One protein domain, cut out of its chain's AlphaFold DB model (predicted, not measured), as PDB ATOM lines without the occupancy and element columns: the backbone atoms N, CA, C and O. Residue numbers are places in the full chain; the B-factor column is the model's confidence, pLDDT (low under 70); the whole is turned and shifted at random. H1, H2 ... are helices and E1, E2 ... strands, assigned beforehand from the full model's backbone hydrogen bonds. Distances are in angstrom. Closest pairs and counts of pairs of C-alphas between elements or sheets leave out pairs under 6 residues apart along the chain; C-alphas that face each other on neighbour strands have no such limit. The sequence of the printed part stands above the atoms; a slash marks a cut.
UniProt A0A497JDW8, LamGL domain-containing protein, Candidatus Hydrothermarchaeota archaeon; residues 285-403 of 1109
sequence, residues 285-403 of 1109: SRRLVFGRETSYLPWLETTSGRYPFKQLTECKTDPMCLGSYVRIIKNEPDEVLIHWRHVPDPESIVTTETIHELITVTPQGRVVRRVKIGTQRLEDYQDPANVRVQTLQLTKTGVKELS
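Overview. This is residues 285 to 403 of the 1109 residues of the protein "LamGL domain-containing protein" of Candidatus Hydrothermarchaeota archaeon (UniProt A0A497JDW8). A broad, twisted sheet of six strands, E4 to E9, makes a wall, and a small sheet of three strands, E1 to E3, covers part of one face of it near the E8 and E9 hairpin turn, as a loose sandwich whose sheets are only partly face to face. The long link of residues 309 to 324 runs over that same face beside the small sheet to reach E4, while the loop of residues 343 to 354 and the short helix H1 lie together at the opposite end of the large sheet. The printed part has 119 residues, with nine named strands and one named helix in the order E1 E2 E3 E4 E5 E6 E7 H1 E8 E9. The large sheet runs E4 E5 E6 E7 E8 E9 and the small one E1 E2 E3, both antiparallel, and the class is mostly strand. The whole is compact, with a radius of gyration of the C-alphas of 14.6 A and spans of 43 by 31 by 24 A.

Along the chain. In the large sheet, E4 covers residues 325 to 332 and is 21.0 A long, from C-alpha 325 at (112.095, 181.959, 127.625). E5 covers residues 335 to 342, 22.7 A, and E6 residues 355 to 361, 19.4 A. E7 covers residues 366 to 373, 22.9 A, and E8 residues 388 to 395, 22.6 A. E9 covers residues 398 to 403, 15.7 A, and ends with C-alpha 403 at (131.669, 186.922, 143.436). In the small sheet, E1 covers residues 286 to 290, 13.4 A, from C-alpha 286 at (111.710, 185.740, 149.789); E2 covers residues 299 to 302, 9.8 A, and E3 residues 305 to 308, 10.1 A. H1 covers residues 378 to 382 and is 6.0 A long.

Arrangement. E4 E5 E6 E7 is a meander, each strand the antiparallel neighbour of the one before. The edge strands of the large sheet are E4 and E9, and from edge to edge its strands' lines turn by 97 degrees. E4 and E5 form a hairpin, with N 327 and O 339 within hydrogen-bond range at 2.8 A. The hairpin E5 and E6 has N 338 and O 359 at 2.9 A, and the hairpin E6 and E7 has N 358 and O 370 at 2.9 A. E7 and E8 are antiparallel neighbours, with N 369 and O 390 at 2.8 A. In the hairpin E8 and E9, with directions 143 degrees apart, N 393 and O 400 are 2.8 A apart. E1 E2 E3 is a second meander: N 287 and O 301 are 2.9 A apart in the hairpin E1 and E2, and N 300 and O 307 are 2.9 A apart in the hairpin E2 and E3. The two sheets form a sandwich, two sheets face to face, with best planes 36 degrees apart and 30 pairs of C-alphas within 10 A. The closest C-alphas of E3 and E9 are those of Tyr 307 and Gly 398, 5.8 A apart. Those of E1 and E4 are Phe 290 and Val 326, 7.5 A apart. E3 and E4 are apart. H1 is not on the large sheet, but only just, with 4 pairs of C-alphas within 10 A; its closest C-alpha to E7 is that of Tyr 381, 7.2 A from that of Ile 373. In H1 every O i to N i+4 pair is within hydrogen-bond range.

Size, cuts and confidence. The two C-alphas farthest apart are those of Thr 303 and Arg 377, at 45.4 A. The printed part has no cut. The links E3 to E4, 16 residues, and E5 to E6, 12 residues, are long. The chain changes from one sheet to the other at the link E3 to E4. The mean pLDDT of the printed part is 91.9, and residues 319 to 320 are under 70.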
ATOM      1  N   SER A 285     109.369 185.059 153.285       91.44
ATOM      2  CA  SER A 285     109.826 186.435 153.091       91.44
ATOM      3  C   SER A 285     110.562 186.679 151.776       91.44
ATOM      4  O   SER A 285     110.905 187.831 151.502       91.44
ATOM      5  N   ARG A 286     110.852 185.641 150.980       95.00
ATOM      6  CA  ARG A 286     111.710 185.740 149.789       95.00
ATOM      7  C   ARG A 286     111.173 184.904 148.632       95.00
ATOM      8  O   ARG A 286     111.065 183.681 148.719       95.00
ATOM      9  N   ARG A 287     110.950 185.561 147.492       95.81
ATOM     10  CA  ARG A 287     110.599 184.921 146.217       95.81
ATOM     11  C   ARG A 287     111.475 185.457 145.098       95.81
ATOM     12  O   ARG A 287     111.628 186.664 144.959       95.81
ATOM     13  N   LEU A 288     112.042 184.581 144.280       97.81
ATOM     14  CA  LEU A 288     112.757 184.975 143.068       97.81
ATOM     15  C   LEU A 288     111.819 184.829 141.868       97.81
ATOM     16  O   LEU A 288     111.310 183.739 141.604       97.81
ATOM     17  N   VAL A 289     111.584 185.920 141.148       95.62
ATOM     18  CA  VAL A 289     110.579 185.989 140.085       95.62
ATOM     19  C   VAL A 289     111.249 186.122 138.724       95.62
ATOM     20  O   VAL A 289     112.125 186.962 138.532       95.62
ATOM     21  N   PHE A 290     110.799 185.302 137.776       96.38
ATOM     22  CA  PHE A 290     111.158 185.346 136.362       96.38
ATOM     23  C   PHE A 290     109.898 185.681 135.566       96.38
ATOM     24  O   PHE A 290     109.163 184.783 135.141       96.38
ATOM     25  N   GLY A 291     109.629 186.973 135.390       88.12
ATOM     26  CA  GLY A 291     108.461 187.441 134.650       88.12
ATOM     27  C   GLY A 291     108.803 188.031 133.288       88.12
ATOM     28  O   GLY A 291     109.875 188.596 133.077       88.12
ATOM     29  N   ARG A 292     107.845 187.942 132.366       84.50
ATOM     30  CA  ARG A 292     107.942 188.539 131.022       84.50
ATOM     31  C   ARG A 292     108.135 190.055 131.022       84.50
ATOM     32  O   ARG A 292     108.646 190.579 130.042       84.50
ATOM     33  N   GLU A 293     107.769 190.745 132.104       77.44
ATOM     34  CA  GLU A 293     107.918 192.204 132.238       77.44
ATOM     35  C   GLU A 293     109.366 192.696 132.107       77.44
ATOM     36  O   GLU A 293     109.596 193.832 131.709       77.44
ATOM     37  N   THR A 294     110.338 191.830 132.391       81.81
ATOM     38  CA  THR A 294     111.774 192.111 132.255       81.81
ATOM     39  C   THR A 294     112.454 191.177 131.251       81.81
ATOM     40  O   THR A 294     113.654 190.917 131.356       81.81
ATOM     41  N   SER A 295     111.692 190.579 130.327       86.12
ATOM     42  CA  SER A 295     112.192 189.508 129.447       86.12
ATOM     43  C   SER A 295     112.831 188.348 130.228       86.12
ATOM     44  O   SER A 295     113.768 187.697 129.761       86.12
ATOM     45  N   TYR A 296     112.301 188.094 131.429       93.38
ATOM     46  CA  TYR A 296     112.772 187.118 132.408       93.38
ATOM     47  C   TYR A 296     114.107 187.417 133.101       93.38
ATOM     48  O   TYR A 296     114.613 186.531 133.795       93.38
ATOM     49  N   LEU A 297     114.655 188.635 133.004       93.25
ATOM     50  CA  LEU A 297     115.723 189.057 133.915       93.25
ATOM     51  C   LEU A 297     115.175 189.012 135.353       93.25
ATOM     52  O   LEU A 297     114.243 189.759 135.661       93.25
ATOM     53  N   PRO A 298     115.699 188.147 136.238       95.94
ATOM     54  CA  PRO A 298     115.032 187.884 137.501       95.94
ATOM     55  C   PRO A 298     115.132 189.050 138.482       95.94
ATOM     56  O   PRO A 298     116.106 189.808 138.491       95.94
ATOM     57  N   TRP A 299     114.157 189.141 139.380       94.75
ATOM     58  CA  TRP A 299     114.214 190.018 140.544       94.75
ATOM     59  C   TRP A 299     113.797 189.273 141.806       94.75
ATOM     60  O   TRP A 299     112.965 188.366 141.777       94.75
ATOM     61  N   LEU A 300     114.399 189.658 142.926       97.69
ATOM     62  CA  LEU A 300     113.998 189.194 144.245       97.69
ATOM     63  C   LEU A 300     112.836 190.058 144.743       97.69
ATOM     64  O   LEU A 300     112.942 191.281 144.771       97.69
ATOM     65  N   GLU A 301     111.754 189.427 145.165       93.12
ATOM     66  CA  GLU A 301     110.648 190.036 145.894       93.12
ATOM     67  C   GLU A 301     110.750 189.645 147.374       93.12
ATOM     68  O   GLU A 301     110.893 188.465 147.709       93.12
ATOM     69  N   THR A 302     110.706 190.644 148.254       93.12
ATOM     70  CA  THR A 302     110.667 190.470 149.709       93.12
ATOM     71  C   THR A 302     109.615 191.380 150.335       93.12
ATOM     72  O   THR A 302     109.049 192.253 149.676       93.12
ATOM     73  N   THR A 303     109.390 191.238 151.642       86.00
ATOM     74  CA  THR A 303     108.530 192.156 152.407       86.00
ATOM     75  C   THR A 303     109.025 193.607 152.402       86.00
ATOM     76  O   THR A 303     108.239 194.509 152.676       86.00
ATOM     77  N   SER A 304     110.309 193.854 152.119       85.38
ATOM     78  CA  SER A 304     110.892 195.202 152.077       85.38
ATOM     79  C   SER A 304     110.953 195.808 150.674       85.38
ATOM     80  O   SER A 304     111.308 196.979 150.549       85.38
ATOM     81  N   GLY A 305     110.625 195.051 149.620       85.50
ATOM     82  CA  GLY A 305     110.559 195.575 148.257       85.50
ATOM     83  C   GLY A 305     110.972 194.585 147.170       85.50
ATOM     84  O   GLY A 305     111.048 193.375 147.379       85.50
ATOM     85  N   ARG A 306     111.235 195.128 145.975       91.00
ATOM     86  CA  ARG A 306     111.690 194.388 144.790       91.00
ATOM     87  C   ARG A 306     113.113 194.792 144.418       91.00
ATOM     88  O   ARG A 306     113.420 195.978 144.345       91.00
ATOM     89  N   TYR A 307     113.958 193.806 144.145       94.00
ATOM     90  CA  TYR A 307     115.387 193.980 143.901       94.00
ATOM     91  C   TYR A 307     115.789 193.268 142.601       94.00
ATOM     92  O   TYR A 307     115.996 192.049 142.610       94.00
ATOM     93  N   PRO A 308     115.876 193.988 141.467       92.81
ATOM     94  CA  PRO A 308     116.236 193.395 140.184       92.81
ATOM     95  C   PRO A 308     117.685 192.915 140.169       92.81
ATOM     96  O   PRO A 308     118.578 193.535 140.752       92.81
ATOM     97  N   PHE A 309     117.936 191.804 139.479       95.38
ATOM     98  CA  PHE A 309     119.300 191.362 139.226       95.38
ATOM     99  C   PHE A 309     119.967 192.280 138.209       95.38
ATOM    100  O   PHE A 309     119.332 192.832 137.313       95.38
ATOM    101  N   LYS A 310     121.294 192.386 138.303       93.94
ATOM    102  CA  LYS A 310     122.084 193.034 137.257       93.94
ATOM    103  C   LYS A 310     122.121 192.145 136.017       93.94
ATOM    104  O   LYS A 310     122.427 190.947 136.101       93.94
ATOM    105  N   GLN A 311     121.847 192.748 134.869       92.81
ATOM    106  CA  GLN A 311     122.048 192.121 133.575       92.81
ATOM    107  C   GLN A 311     123.546 191.883 133.353       92.81
ATOM    108  O   GLN A 311     124.372 192.764 133.593       92.81
ATOM    109  N   LEU A 312     123.903 190.658 132.960       93.62
ATOM    110  CA  LEU A 312     125.299 190.250 132.791       93.62
ATOM    111  C   LEU A 312     125.753 190.275 131.336       93.62
ATOM    112  O   LEU A 312     126.943 190.135 131.104       93.62
ATOM    113  N   THR A 313     124.857 190.446 130.373       89.12
ATOM    114  CA  THR A 313     125.208 190.535 128.953       89.12
ATOM    115  C   THR A 313     124.383 191.644 128.336       89.12
ATOM    116  O   THR A 313     123.193 191.730 128.621       89.12
ATOM    117  N   GLU A 314     125.001 192.490 127.523       87.56
ATOM    118  CA  GLU A 314     124.288 193.541 126.806       87.56
ATOM    119  C   GLU A 314     123.267 192.915 125.853       87.56
ATOM    120  O   GLU A 314     123.612 192.074 125.019       87.56
ATOM    121  N   CYS A 315     121.997 193.272 126.030       86.56
ATOM    122  CA  CYS A 315     120.905 192.832 125.173       86.56
ATOM    123  C   CYS A 315     119.910 193.978 125.018       86.56
ATOM    124  O   CYS A 315     119.646 194.699 125.985       86.56
ATOM    125  N   LYS A 316     119.329 194.109 123.826       82.31
ATOM    126  CA  LYS A 316     118.134 194.922 123.617       82.31
ATOM    127  C   LYS A 316     116.958 194.320 124.390       82.31
ATOM    128  O   LYS A 316     116.903 193.116 124.637       82.31
ATOM    129  N   THR A 317     115.998 195.164 124.749       74.06
ATOM    130  CA  THR A 317     114.764 194.733 125.413       74.06
ATOM    131  C   THR A 317     113.969 193.783 124.512       74.06
ATOM    132  O   THR A 317     113.768 194.076 123.338       74.06
ATOM    133  N   ASP A 318     113.458 192.683 125.069       76.00
ATOM    134  CA  ASP A 318     112.563 191.740 124.384       76.00
ATOM    135  C   ASP A 318     111.175 191.778 125.059       76.00
ATOM    136  O   ASP A 318     110.812 190.850 125.797       76.00
ATOM    137  N   PRO A 319     110.399 192.870 124.893       63.12
ATOM    138  CA  PRO A 319     109.176 193.105 125.668       63.12
ATOM    139  C   PRO A 319     108.091 192.052 125.401       63.12
ATOM    140  O   PRO A 319     107.195 191.854 126.216       63.12
ATOM    141  N   MET A 320     108.179 191.342 124.272       67.31
ATOM    142  CA  MET A 320     107.260 190.269 123.894       67.31
ATOM    143  C   MET A 320     107.770 188.867 124.224       67.31
ATOM    144  O   MET A 320     107.023 187.903 124.038       67.31
ATOM    145  N   CYS A 321     109.006 188.742 124.716       80.31
ATOM    146  CA  CYS A 321     109.676 187.455 124.878       80.31
ATOM    147  C   CYS A 321     109.642 186.635 123.574       80.31
ATOM    148  O   CYS A 321     109.312 185.448 123.590       80.31
ATOM    149  N   LEU A 322     109.922 187.287 122.436       77.94
ATOM    150  CA  LEU A 322     109.933 186.652 121.115       77.94
ATOM    151  C   LEU A 322     110.960 185.523 121.093       77.94
ATOM    152  O   LEU A 322     110.653 184.401 120.701       77.94
ATOM    153  N   GLY A 323     112.176 185.830 121.546       81.38
ATOM    154  CA  GLY A 323     113.261 184.866 121.678       81.38
ATOM    155  C   GLY A 323     113.479 184.403 123.117       81.38
ATOM    156  O   GLY A 323     114.079 183.350 123.344       81.38
ATOM    157  N   SER A 324     113.046 185.175 124.107       90.06
ATOM    158  CA  SER A 324     113.366 184.886 125.503       90.06
ATOM    159  C   SER A 324     112.406 183.868 126.116       90.06
ATOM    160  O   SER A 324     111.194 183.955 125.947       90.06
ATOM    161  N   TYR A 325     112.927 182.900 126.870       93.88
ATOM    162  CA  TYR A 325     112.095 181.959 127.625       93.88
ATOM    163  C   TYR A 325     112.819 181.381 128.840       93.88
ATOM    164  O   TYR A 325     114.049 181.286 128.876       93.88
ATOM    165  N   VAL A 326     112.038 180.923 129.820       97.06
ATOM    166  CA  VAL A 326     112.534 180.269 131.038       97.06
ATOM    167  C   VAL A 326     111.953 178.877 131.237       97.06
ATOM    168  O   VAL A 326     110.825 178.581 130.832       97.06
ATOM    169  N   ARG A 327     112.747 178.004 131.859       97.69
ATOM    170  CA  ARG A 327     112.399 176.610 132.141       97.69
ATOM    171  C   ARG A 327     112.845 176.196 133.534       97.69
ATOM    172  O   ARG A 327     113.976 176.489 133.914       97.69
ATOM    173  N   ILE A 328     111.993 175.469 134.246       98.12
ATOM    174  CA  ILE A 328     112.386 174.731 135.447       98.12
ATOM    175  C   ILE A 328     113.066 173.444 134.970       98.12
ATOM    176  O   ILE A 328     112.446 172.657 134.260       98.12
ATOM    177  N   ILE A 329     114.344 173.263 135.301       97.94
ATOM    178  CA  ILE A 329     115.135 172.073 134.942       97.94
ATOM    179  C   ILE A 329     115.177 171.078 136.103       97.94
ATOM    180  O   ILE A 329     115.077 169.874 135.879       97.94
ATOM    181  N   LYS A 330     115.302 171.587 137.332       96.56
ATOM    182  CA  LYS A 330     115.276 170.815 138.580       96.56
ATOM    183  C   LYS A 330     114.454 171.572 139.621       96.56
ATOM    184  O   LYS A 330     114.529 172.801 139.663       96.56
ATOM    185  N   ASN A 331     113.674 170.847 140.421       94.38
ATOM    186  CA  ASN A 331     112.761 171.406 141.414       94.38
ATOM    187  C   ASN A 331     112.723 170.537 142.678       94.38
ATOM    188  O   ASN A 331     111.711 169.904 142.964       94.38
ATOM    189  N   GLU A 332     113.847 170.472 143.385       93.00
ATOM    190  CA  GLU A 332     113.993 169.670 144.601       93.00
ATOM    191  C   GLU A 332     114.083 170.577 145.842       93.00
ATOM    192  O   GLU A 332     114.512 171.730 145.717       93.00
ATOM    193  N   PRO A 333     113.738 170.082 147.048       91.31
ATOM    194  CA  PRO A 333     113.790 170.880 148.278       91.31
ATOM    195  C   PRO A 333     115.183 171.417 148.633       91.31
ATOM    196  O   PRO A 333     115.297 172.360 149.409       91.31
ATOM    197  N   ASP A 334     116.253 170.821 148.104       94.75
ATOM    198  CA  ASP A 334     117.640 171.241 148.319       94.75
ATOM    199  C   ASP A 334     118.183 172.139 147.195       94.75
ATOM    200  O   ASP A 334     119.157 172.870 147.398       94.75
ATOM    201  N   GLU A 335     117.567 172.099 146.011       96.38
ATOM    202  CA  GLU A 335     118.050 172.805 144.832       96.38
ATOM    203  C   GLU A 335     116.963 173.000 143.764       96.38
ATOM    204  O   GLU A 335     116.385 172.051 143.225       96.38
ATOM    205  N   VAL A 336     116.803 174.254 143.342       98.44
ATOM    206  CA  VAL A 336     116.053 174.628 142.140       98.44
ATOM    207  C   VAL A 336     117.035 175.074 141.060       98.44
ATOM    208  O   VAL A 336     117.890 175.925 141.301       98.44
ATOM    209  N   LEU A 337     116.891 174.541 139.844       98.62
ATOM    210  CA  LEU A 337     117.666 174.957 138.674       98.62
ATOM    211  C   LEU A 337     116.739 175.539 137.612       98.62
ATOM    212  O   LEU A 337     115.908 174.827 137.047       98.62
ATOM    213  N   ILE A 338     116.936 176.817 137.294       98.81
ATOM    214  CA  ILE A 338     116.231 177.516 136.218       98.81
ATOM    215  C   ILE A 338     117.170 177.706 135.028       98.81
ATOM    216  O   ILE A 338     118.318 178.122 135.181       98.81
ATOM    217  N   HIS A 339     116.676 177.416 133.828       98.56
ATOM    218  CA  HIS A 339     117.332 177.757 132.572       98.56
ATOM    219  C   HIS A 339     116.628 178.950 131.934       98.56
ATOM    220  O   HIS A 339     115.446 178.855 131.601       98.56
ATOM    221  N   TRP A 340     117.367 180.026 131.689       97.75
ATOM    222  CA  TRP A 340     116.917 181.195 130.943       97.75
ATOM    223  C   TRP A 340     117.671 181.270 129.616       97.75
ATOM    224  O   TRP A 340     118.902 181.293 129.593       97.75
ATOM    225  N   ARG A 341     116.934 181.272 128.501       95.62
ATOM    226  CA  ARG A 341     117.476 181.578 127.174       95.62
ATOM    227  C   ARG A 341     117.062 182.985 126.799       95.62
ATOM    228  O   ARG A 341     115.879 183.305 126.886       95.62
ATOM    229  N   HIS A 342     118.013 183.771 126.317       93.56
ATOM    230  CA  HIS A 342     117.778 185.088 125.727       93.56
ATOM    231  C   HIS A 342     118.767 185.347 124.582       93.56
ATOM    232  O   HIS A 342     119.538 184.456 124.205       93.56
ATOM    233  N   VAL A 343     118.673 186.520 123.960       89.75
ATOM    234  CA  VAL A 343     119.453 186.915 122.778       89.75
ATOM    235  C   VAL A 343     119.908 188.367 122.899       89.75
ATOM    236  O   VAL A 343     119.173 189.166 123.478       89.75
ATOM    237  N   PRO A 344     121.069 188.733 122.322       87.81
ATOM    238  CA  PRO A 344     121.521 190.121 122.269       87.81
ATOM    239  C   PRO A 344     120.522 191.041 121.563       87.81
ATOM    240  O   PRO A 344     120.255 192.141 122.035       87.81
ATOM    241  N   ASP A 345     119.956 190.578 120.447       84.81
ATOM    242  CA  ASP A 345     119.003 191.331 119.640       84.81
ATOM    243  C   ASP A 345     117.796 190.444 119.264       84.81
ATOM    244  O   ASP A 345     117.942 189.530 118.442       84.81
ATOM    245  N   PRO A 346     116.602 190.667 119.848       77.69
ATOM    246  CA  PRO A 346     115.397 189.920 119.495       77.69
ATOM    247  C   PRO A 346     114.912 190.209 118.066       77.69
ATOM    248  O   PRO A 346     114.153 189.406 117.521       77.69
ATOM    249  N   GLU A 347     115.380 191.291 117.435       72.69
ATOM    250  CA  GLU A 347     115.087 191.622 116.039       72.69
ATOM    251  C   GLU A 347     116.014 190.863 115.070       72.69
ATOM    252  O   GLU A 347     115.650 190.580 113.936       72.69
ATOM    253  N   SER A 348     117.204 190.438 115.496       75.00
ATOM    254  CA  SER A 348     118.190 189.802 114.609       75.00
ATOM    255  C   SER A 348     118.711 188.483 115.177       75.00
ATOM    256  O   SER A 348     119.909 188.252 115.322       75.00
ATOM    257  N   ILE A 349     117.793 187.570 115.511       78.00
ATOM    258  CA  ILE A 349     118.174 186.271 116.079       78.00
ATOM    259  C   ILE A 349     118.910 185.428 115.029       78.00
ATOM    260  O   ILE A 349     118.298 184.900 114.093       78.00
ATOM    261  N   VAL A 350     120.212 185.237 115.235       79.75
ATOM    262  CA  VAL A 350     121.056 184.293 114.490       79.75
ATOM    263  C   VAL A 350     121.390 183.063 115.342       79.75
ATOM    264  O   VAL A 350     121.419 183.114 116.571       79.75
ATOM    265  N   THR A 351     121.662 181.927 114.695       77.94
ATOM    266  CA  THR A 351     121.891 180.628 115.369       77.94
ATOM    267  C   THR A 351     123.139 180.596 116.258       77.94
ATOM    268  O   THR A 351     123.268 179.722 117.117       77.94
ATOM    269  N   THR A 352     124.068 181.532 116.057       86.62
ATOM    270  CA  THR A 352     125.366 181.599 116.739       86.62
ATOM    271  C   THR A 352     125.373 182.482 117.982       86.62
ATOM    272  O   THR A 352     126.360 182.449 118.709       86.62
ATOM    273  N   GLU A 353     124.320 183.265 118.229       86.56
ATOM    274  CA  GLU A 353     124.315 184.348 119.231       86.56
ATOM    275  C   GLU A 353     123.326 184.102 120.381       86.56
ATOM    276  O   GLU A 353     122.955 185.015 121.110       86.56
ATOM    277  N   THR A 354     122.896 182.857 120.588       91.12
ATOM    278  CA  THR A 354     122.029 182.514 121.721       91.12
ATOM    279  C   THR A 354     122.779 182.603 123.047       91.12
ATOM    280  O   THR A 354     123.914 182.137 123.173       91.12
ATOM    281  N   ILE A 355     122.134 183.171 124.064       95.38
ATOM    282  CA  ILE A 355     122.666 183.236 125.424       95.38
ATOM    283  C   ILE A 355     121.879 182.267 126.298       95.38
ATOM    284  O   ILE A 355     120.647 182.255 126.296       95.38
ATOM    285  N   HIS A 356     122.605 181.444 127.048       96.88
ATOM    286  CA  HIS A 356     122.042 180.493 127.996       96.88
ATOM    287  C   HIS A 356     122.536 180.808 129.407       96.88
ATOM    288  O   HIS A 356     123.738 180.770 129.669       96.88
ATOM    289  N   GLU A 357     121.607 181.072 130.322       97.69
ATOM    290  CA  GLU A 357     121.873 181.215 131.751       97.69
ATOM    291  C   GLU A 357     121.298 180.028 132.525       97.69
ATOM    292  O   GLU A 357     120.115 179.707 132.417       97.69
ATOM    293  N   LEU A 358     122.143 179.377 133.324       98.38
ATOM    294  CA  LEU A 358     121.735 178.381 134.314       98.38
ATOM    295  C   LEU A 358     121.820 179.001 135.705       98.38
ATOM    296  O   LEU A 358     122.888 179.461 136.109       98.38
ATOM    297  N   ILE A 359     120.696 179.025 136.414       98.69
ATOM    298  CA  ILE A 359     120.516 179.747 137.672       98.69
ATOM    299  C   ILE A 359     120.114 178.726 138.732       98.69
ATOM    300  O   ILE A 359     118.980 178.252 138.758       98.69
ATOM    301  N   THR A 360     121.074 178.364 139.577       98.69
ATOM    302  CA  THR A 360     120.880 177.447 140.705       98.69
ATOM    303  C   THR A 360     120.494 178.248 141.942       98.69
ATOM    304  O   THR A 360     121.196 179.204 142.265       98.69
ATOM    305  N   VAL A 361     119.434 177.851 142.647       98.56
ATOM    306  CA  VAL A 361     118.956 178.447 143.904       98.56
ATOM    307  C   VAL A 361     118.938 177.373 144.991       98.56
ATOM    308  O   VAL A 361     118.528 176.246 144.735       98.56
ATOM    309  N   THR A 362     119.373 177.731 146.197       97.44
ATOM    310  CA  THR A 362     119.396 176.855 147.386       97.44
ATOM    311  C   THR A 362     118.475 177.399 148.490       97.44
ATOM    312  O   THR A 362     118.174 178.600 148.468       97.44
ATOM    313  N   PRO A 363     118.079 176.594 149.499       95.56
ATOM    314  CA  PRO A 363     117.171 177.032 150.569       95.56
ATOM    315  C   PRO A 363     117.713 178.210 151.388       95.56
ATOM    316  O   PRO A 363     116.975 179.068 151.865       95.56
ATOM    317  N   GLN A 364     119.037 178.326 151.500       94.25
ATOM    318  CA  GLN A 364     119.686 179.433 152.205       94.25
ATOM    319  C   GLN A 364     119.624 180.751 151.404       94.25
ATOM    320  O   GLN A 364     120.048 181.803 151.887       94.25
ATOM    321  N   GLY A 365     119.084 180.735 150.183       95.69
ATOM    322  CA  GLY A 365     119.027 181.879 149.276       95.69
ATOM    323  C   GLY A 365     120.349 182.154 148.562       95.69
ATOM    324  O   GLY A 365     120.537 183.247 148.030       95.69
ATOM    325  N   ARG A 366     121.284 181.195 148.539       98.06
ATOM    326  CA  ARG A 366     122.471 181.295 147.683       98.06
ATOM    327  C   ARG A 366     122.066 181.006 146.242       98.06
ATOM    328  O   ARG A 366     121.400 180.001 145.988       98.06
ATOM    329  N   VAL A 367     122.502 181.867 145.324       98.69
ATOM    330  CA  VAL A 367     122.249 181.753 143.883       98.69
ATOM    331  C   VAL A 367     123.563 181.672 143.117       98.69
ATOM    332  O   VAL A 367     124.471 182.464 143.360       98.69
ATOM    333  N   VAL A 368     123.664 180.744 142.165       98.69
ATOM    334  CA  VAL A 368     124.791 180.657 141.223       98.69
ATOM    335  C   VAL A 368     124.263 180.787 139.801       98.69
ATOM    336  O   VAL A 368     123.505 179.936 139.342       98.69
ATOM    337  N   ARG A 369     124.691 181.834 139.093       98.38
ATOM    338  CA  ARG A 369     124.376 182.075 137.681       98.38
ATOM    339  C   ARG A 369     125.566 181.679 136.824       98.38
ATOM    340  O   ARG A 369     126.667 182.174 137.052       98.38
ATOM    341  N   ARG A 370     125.350 180.822 135.831       98.00
ATOM    342  CA  ARG A 370     126.340 180.455 134.810       98.00
ATOM    343  C   ARG A 370     125.836 180.934 133.459       98.00
ATOM    344  O   ARG A 370     124.849 180.397 132.969       98.00
ATOM    345  N   VAL A 371     126.496 181.938 132.890       97.44
ATOM    346  CA  VAL A 371     126.110 182.579 131.628       97.44
ATOM    347  C   VAL A 371     127.048 182.126 130.523       97.44
ATOM    348  O   VAL A 371     128.265 182.318 130.602       97.44
ATOM    349  N   LYS A 372     126.462 181.538 129.484       95.69
ATOM    350  CA  LYS A 372     127.154 181.043 128.304       95.69
ATOM    351  C   LYS A 372     126.655 181.803 127.082       95.69
ATOM    352  O   LYS A 372     125.489 181.681 126.710       95.69
ATOM    353  N   ILE A 373     127.536 182.600 126.491       94.25
ATOM    354  CA  ILE A 373     127.229 183.466 125.350       94.25
ATOM    355  C   ILE A 373     127.618 182.727 124.070       94.25
ATOM    356  O   ILE A 373     128.703 182.146 123.995       94.25
ATOM    357  N   GLY A 374     126.727 182.723 123.081       93.12
ATOM    358  CA  GLY A 374     126.984 182.154 121.766       93.12
ATOM    359  C   GLY A 374     128.223 182.760 121.095       93.12
ATOM    360  O   GLY A 374     128.510 183.947 121.228       93.12
ATOM    361  N   THR A 375     128.977 181.930 120.375       93.12
ATOM    362  CA  THR A 375     130.162 182.348 119.614       93.12
ATOM    363  C   THR A 375     130.107 181.812 118.187       93.12
ATOM    364  O   THR A 375     129.581 180.724 117.921       93.12
ATOM    365  N   GLN A 376     130.733 182.539 117.255       91.38
ATOM    366  CA  GLN A 376     130.844 182.117 115.852       91.38
ATOM    367  C   GLN A 376     131.549 180.766 115.679       91.38
ATOM    368  O   GLN A 376     131.179 179.996 114.800       91.38
ATOM    369  N   ARG A 377     132.531 180.441 116.528       92.25
ATOM    370  CA  ARG A 377     133.201 179.132 116.538       92.25
ATOM    371  C   ARG A 377     132.650 178.272 117.665       92.25
ATOM    372  O   ARG A 377     132.642 178.707 118.814       92.25
ATOM    373  N   LEU A 378     132.190 177.066 117.347       93.19
ATOM    374  CA  LEU A 378     131.549 176.166 118.307       93.19
ATOM    375  C   LEU A 378     132.501 175.723 119.420       93.19
ATOM    376  O   LEU A 378     132.073 175.550 120.551       93.19
ATOM    377  N   GLU A 379     133.787 175.566 119.125       91.19
ATOM    378  CA  GLU A 379     134.777 175.141 120.119       91.19
ATOM    379  C   GLU A 379     134.995 176.209 121.198       91.19
ATOM    380  O   GLU A 379     135.142 175.867 122.367       91.19
ATOM    381  N   ASP A 380     134.938 177.494 120.826       92.06
ATOM    382  CA  ASP A 380     134.966 178.603 121.786       92.06
ATOM    383  C   ASP A 380     133.710 178.578 122.666       92.06
ATOM    384  O   ASP A 380     133.784 178.818 123.867       92.06
ATOM    385  N   TYR A 381     132.549 178.256 122.086       94.19
ATOM    386  CA  TYR A 381     131.316 178.083 122.849       94.19
ATOM    387  C   TYR A 381     131.437 176.875 123.781       94.19
ATOM    388  O   TYR A 381     131.055 176.947 124.937       94.19
ATOM    389  N   GLN A 382     131.956 175.742 123.317       92.88
ATOM    390  CA  GLN A 382     132.051 174.509 124.101       92.88
ATOM    391  C   GLN A 382     133.129 174.551 125.191       92.88
ATOM    392  O   GLN A 382     133.063 173.728 126.103       92.88
ATOM    393  N   ASP A 383     134.056 175.508 125.143       93.00
ATOM    394  CA  ASP A 383     135.090 175.693 126.157       93.00
ATOM    395  C   ASP A 383     134.472 175.881 127.561       93.00
ATOM    396  O   ASP A 383     133.771 176.871 127.802       93.00
ATOM    397  N   PRO A 384     134.726 174.965 128.515       92.00
ATOM    398  CA  PRO A 384     134.166 175.054 129.859       92.00
ATOM    399  C   PRO A 384     134.672 176.271 130.648       92.00
ATOM    400  O   PRO A 384     134.013 176.668 131.607       92.00
ATOM    401  N   ALA A 385     135.803 176.876 130.262       92.56
ATOM    402  CA  ALA A 385     136.308 178.109 130.868       92.56
ATOM    403  C   ALA A 385     135.653 179.376 130.282       92.56
ATOM    404  O   ALA A 385     135.678 180.438 130.915       92.56
ATOM    405  N   ASN A 386     135.015 179.276 129.110       95.06
ATOM    406  CA  ASN A 386     134.315 180.383 128.458       95.06
ATOM    407  C   ASN A 386     132.884 180.547 129.007       95.06
ATOM    408  O   ASN A 386     131.889 180.560 128.281       95.06
ATOM    409  N   VAL A 387     132.785 180.656 130.331       95.62
ATOM    410  CA  VAL A 387     131.538 180.845 131.072       95.62
ATOM    411  C   VAL A 387     131.722 181.964 132.089       95.62
ATOM    412  O   VAL A 387     132.715 182.019 132.812       95.62
ATOM    413  N   ARG A 388     130.753 182.876 132.160       97.12
ATOM    414  CA  ARG A 388     130.699 183.888 133.219       97.12
ATOM    415  C   ARG A 388     129.952 183.298 134.408       97.12
ATOM    416  O   ARG A 388     128.854 182.769 134.225       97.12
ATOM    417  N   VAL A 389     130.519 183.381 135.611       98.06
ATOM    418  CA  VAL A 389     129.895 182.823 136.822       98.06
ATOM    419  C   VAL A 389     129.699 183.919 137.858       98.06
ATOM    420  O   VAL A 389     130.657 184.565 138.274       98.06
ATOM    421  N   GLN A 390     128.458 184.126 138.292       98.56
ATOM    422  CA  GLN A 390     128.112 185.056 139.366       98.56
ATOM    423  C   GLN A 390     127.532 184.271 140.542       98.56
ATOM    424  O   GLN A 390     126.608 183.478 140.362       98.56
ATOM    425  N   THR A 391     128.047 184.513 141.746       98.69
ATOM    426  CA  THR A 391     127.463 183.996 142.988       98.69
ATOM    427  C   THR A 391     126.800 185.148 143.726       98.69
ATOM    428  O   THR A 391     127.439 186.169 143.983       98.69
ATOM    429  N   LEU A 392     125.535 184.975 144.092       98.62
ATOM    430  CA  LEU A 392     124.737 185.948 144.828       98.62
ATOM    431  C   LEU A 392     124.217 185.332 146.131       98.62
ATOM    432  O   LEU A 392     124.040 184.117 146.240       98.62
ATOM    433  N   GLN A 393     123.921 186.193 147.094       98.44
ATOM    434  CA  GLN A 393     123.174 185.877 148.302       98.44
ATOM    435  C   GLN A 393     121.899 186.720 148.330       98.44
ATOM    436  O   GLN A 393     121.960 187.951 148.338       98.44
ATOM    437  N   LEU A 394     120.747 186.056 148.368       97.62
ATOM    438  CA  LEU A 394     119.441 186.684 148.537       97.62
ATOM    439  C   LEU A 394     119.200 186.904 150.032       97.62
ATOM    440  O   LEU A 394     119.165 185.944 150.807       97.62
ATOM    441  N   THR A 395     119.066 188.156 150.452       95.56
ATOM    442  CA  THR A 395     118.750 188.539 151.833       95.56
ATOM    443  C   THR A 395     117.315 189.054 151.906       95.56
ATOM    444  O   THR A 395     116.678 189.300 150.886       95.56
ATOM    445  N   LYS A 396     116.783 189.249 153.115       92.81
ATOM    446  CA  LYS A 396     115.444 189.837 153.288       92.81
ATOM    447  C   LYS A 396     115.352 191.283 152.786       92.81
ATOM    448  O   LYS A 396     114.255 191.750 152.520       92.81
ATOM    449  N   THR A 397     116.489 191.968 152.654       93.50
ATOM    450  CA  THR A 397     116.591 193.393 152.312       93.50
ATOM    451  C   THR A 397     117.244 193.655 150.955       93.50
ATOM    452  O   THR A 397     117.486 194.814 150.618       93.50
ATOM    453  N   GLY A 398     117.561 192.614 150.175       94.75
ATOM    454  CA  GLY A 398     118.098 192.774 148.828       94.75
ATOM    455  C   GLY A 398     118.959 191.620 148.322       94.75
ATOM    456  O   GLY A 398     118.930 190.499 148.826       94.75
ATOM    457  N   VAL A 399     119.739 191.907 147.280       97.38
ATOM    458  CA  VAL A 399     120.623 190.949 146.605       97.38
ATOM    459  C   VAL A 399     122.072 191.381 146.810       97.38
ATOM    460  O   VAL A 399     122.460 192.470 146.392       97.38
ATOM    461  N   LYS A 400     122.888 190.528 147.436       97.44
ATOM    462  CA  LYS A 400     124.323 190.766 147.642       97.44
ATOM    463  C   LYS A 400     125.142 189.935 146.658       97.44
ATOM    464  O   LYS A 400     125.029 188.712 146.647       97.44
ATOM    465  N   GLU A 401     126.002 190.572 145.869       98.12
ATOM    466  CA  GLU A 401     126.989 189.856 145.054       98.12
ATOM    467  C   GLU A 401     128.135 189.354 145.938       98.12
ATOM    468  O   GLU A 401     128.729 190.122 146.694       98.12
ATOM    469  N   LEU A 402     128.411 188.050 145.875       98.25
ATOM    470  CA  LEU A 402     129.525 187.422 146.588       98.25
ATOM    471  C   LEU A 402     130.767 187.315 145.700       98.25
ATOM    472  O   LEU A 402     131.882 187.465 146.186       98.25
ATOM    473  N   SER A 403     130.579 187.033 144.408       98.31
ATOM    474  CA  SER A 403     131.669 186.922 143.436       98.31
ATOM    475  C   SER A 403     131.152 187.044 142.003       98.31
ATOM    476  O   SER A 403     130.067 186.541 141.701       98.31
TER     477      SER A 403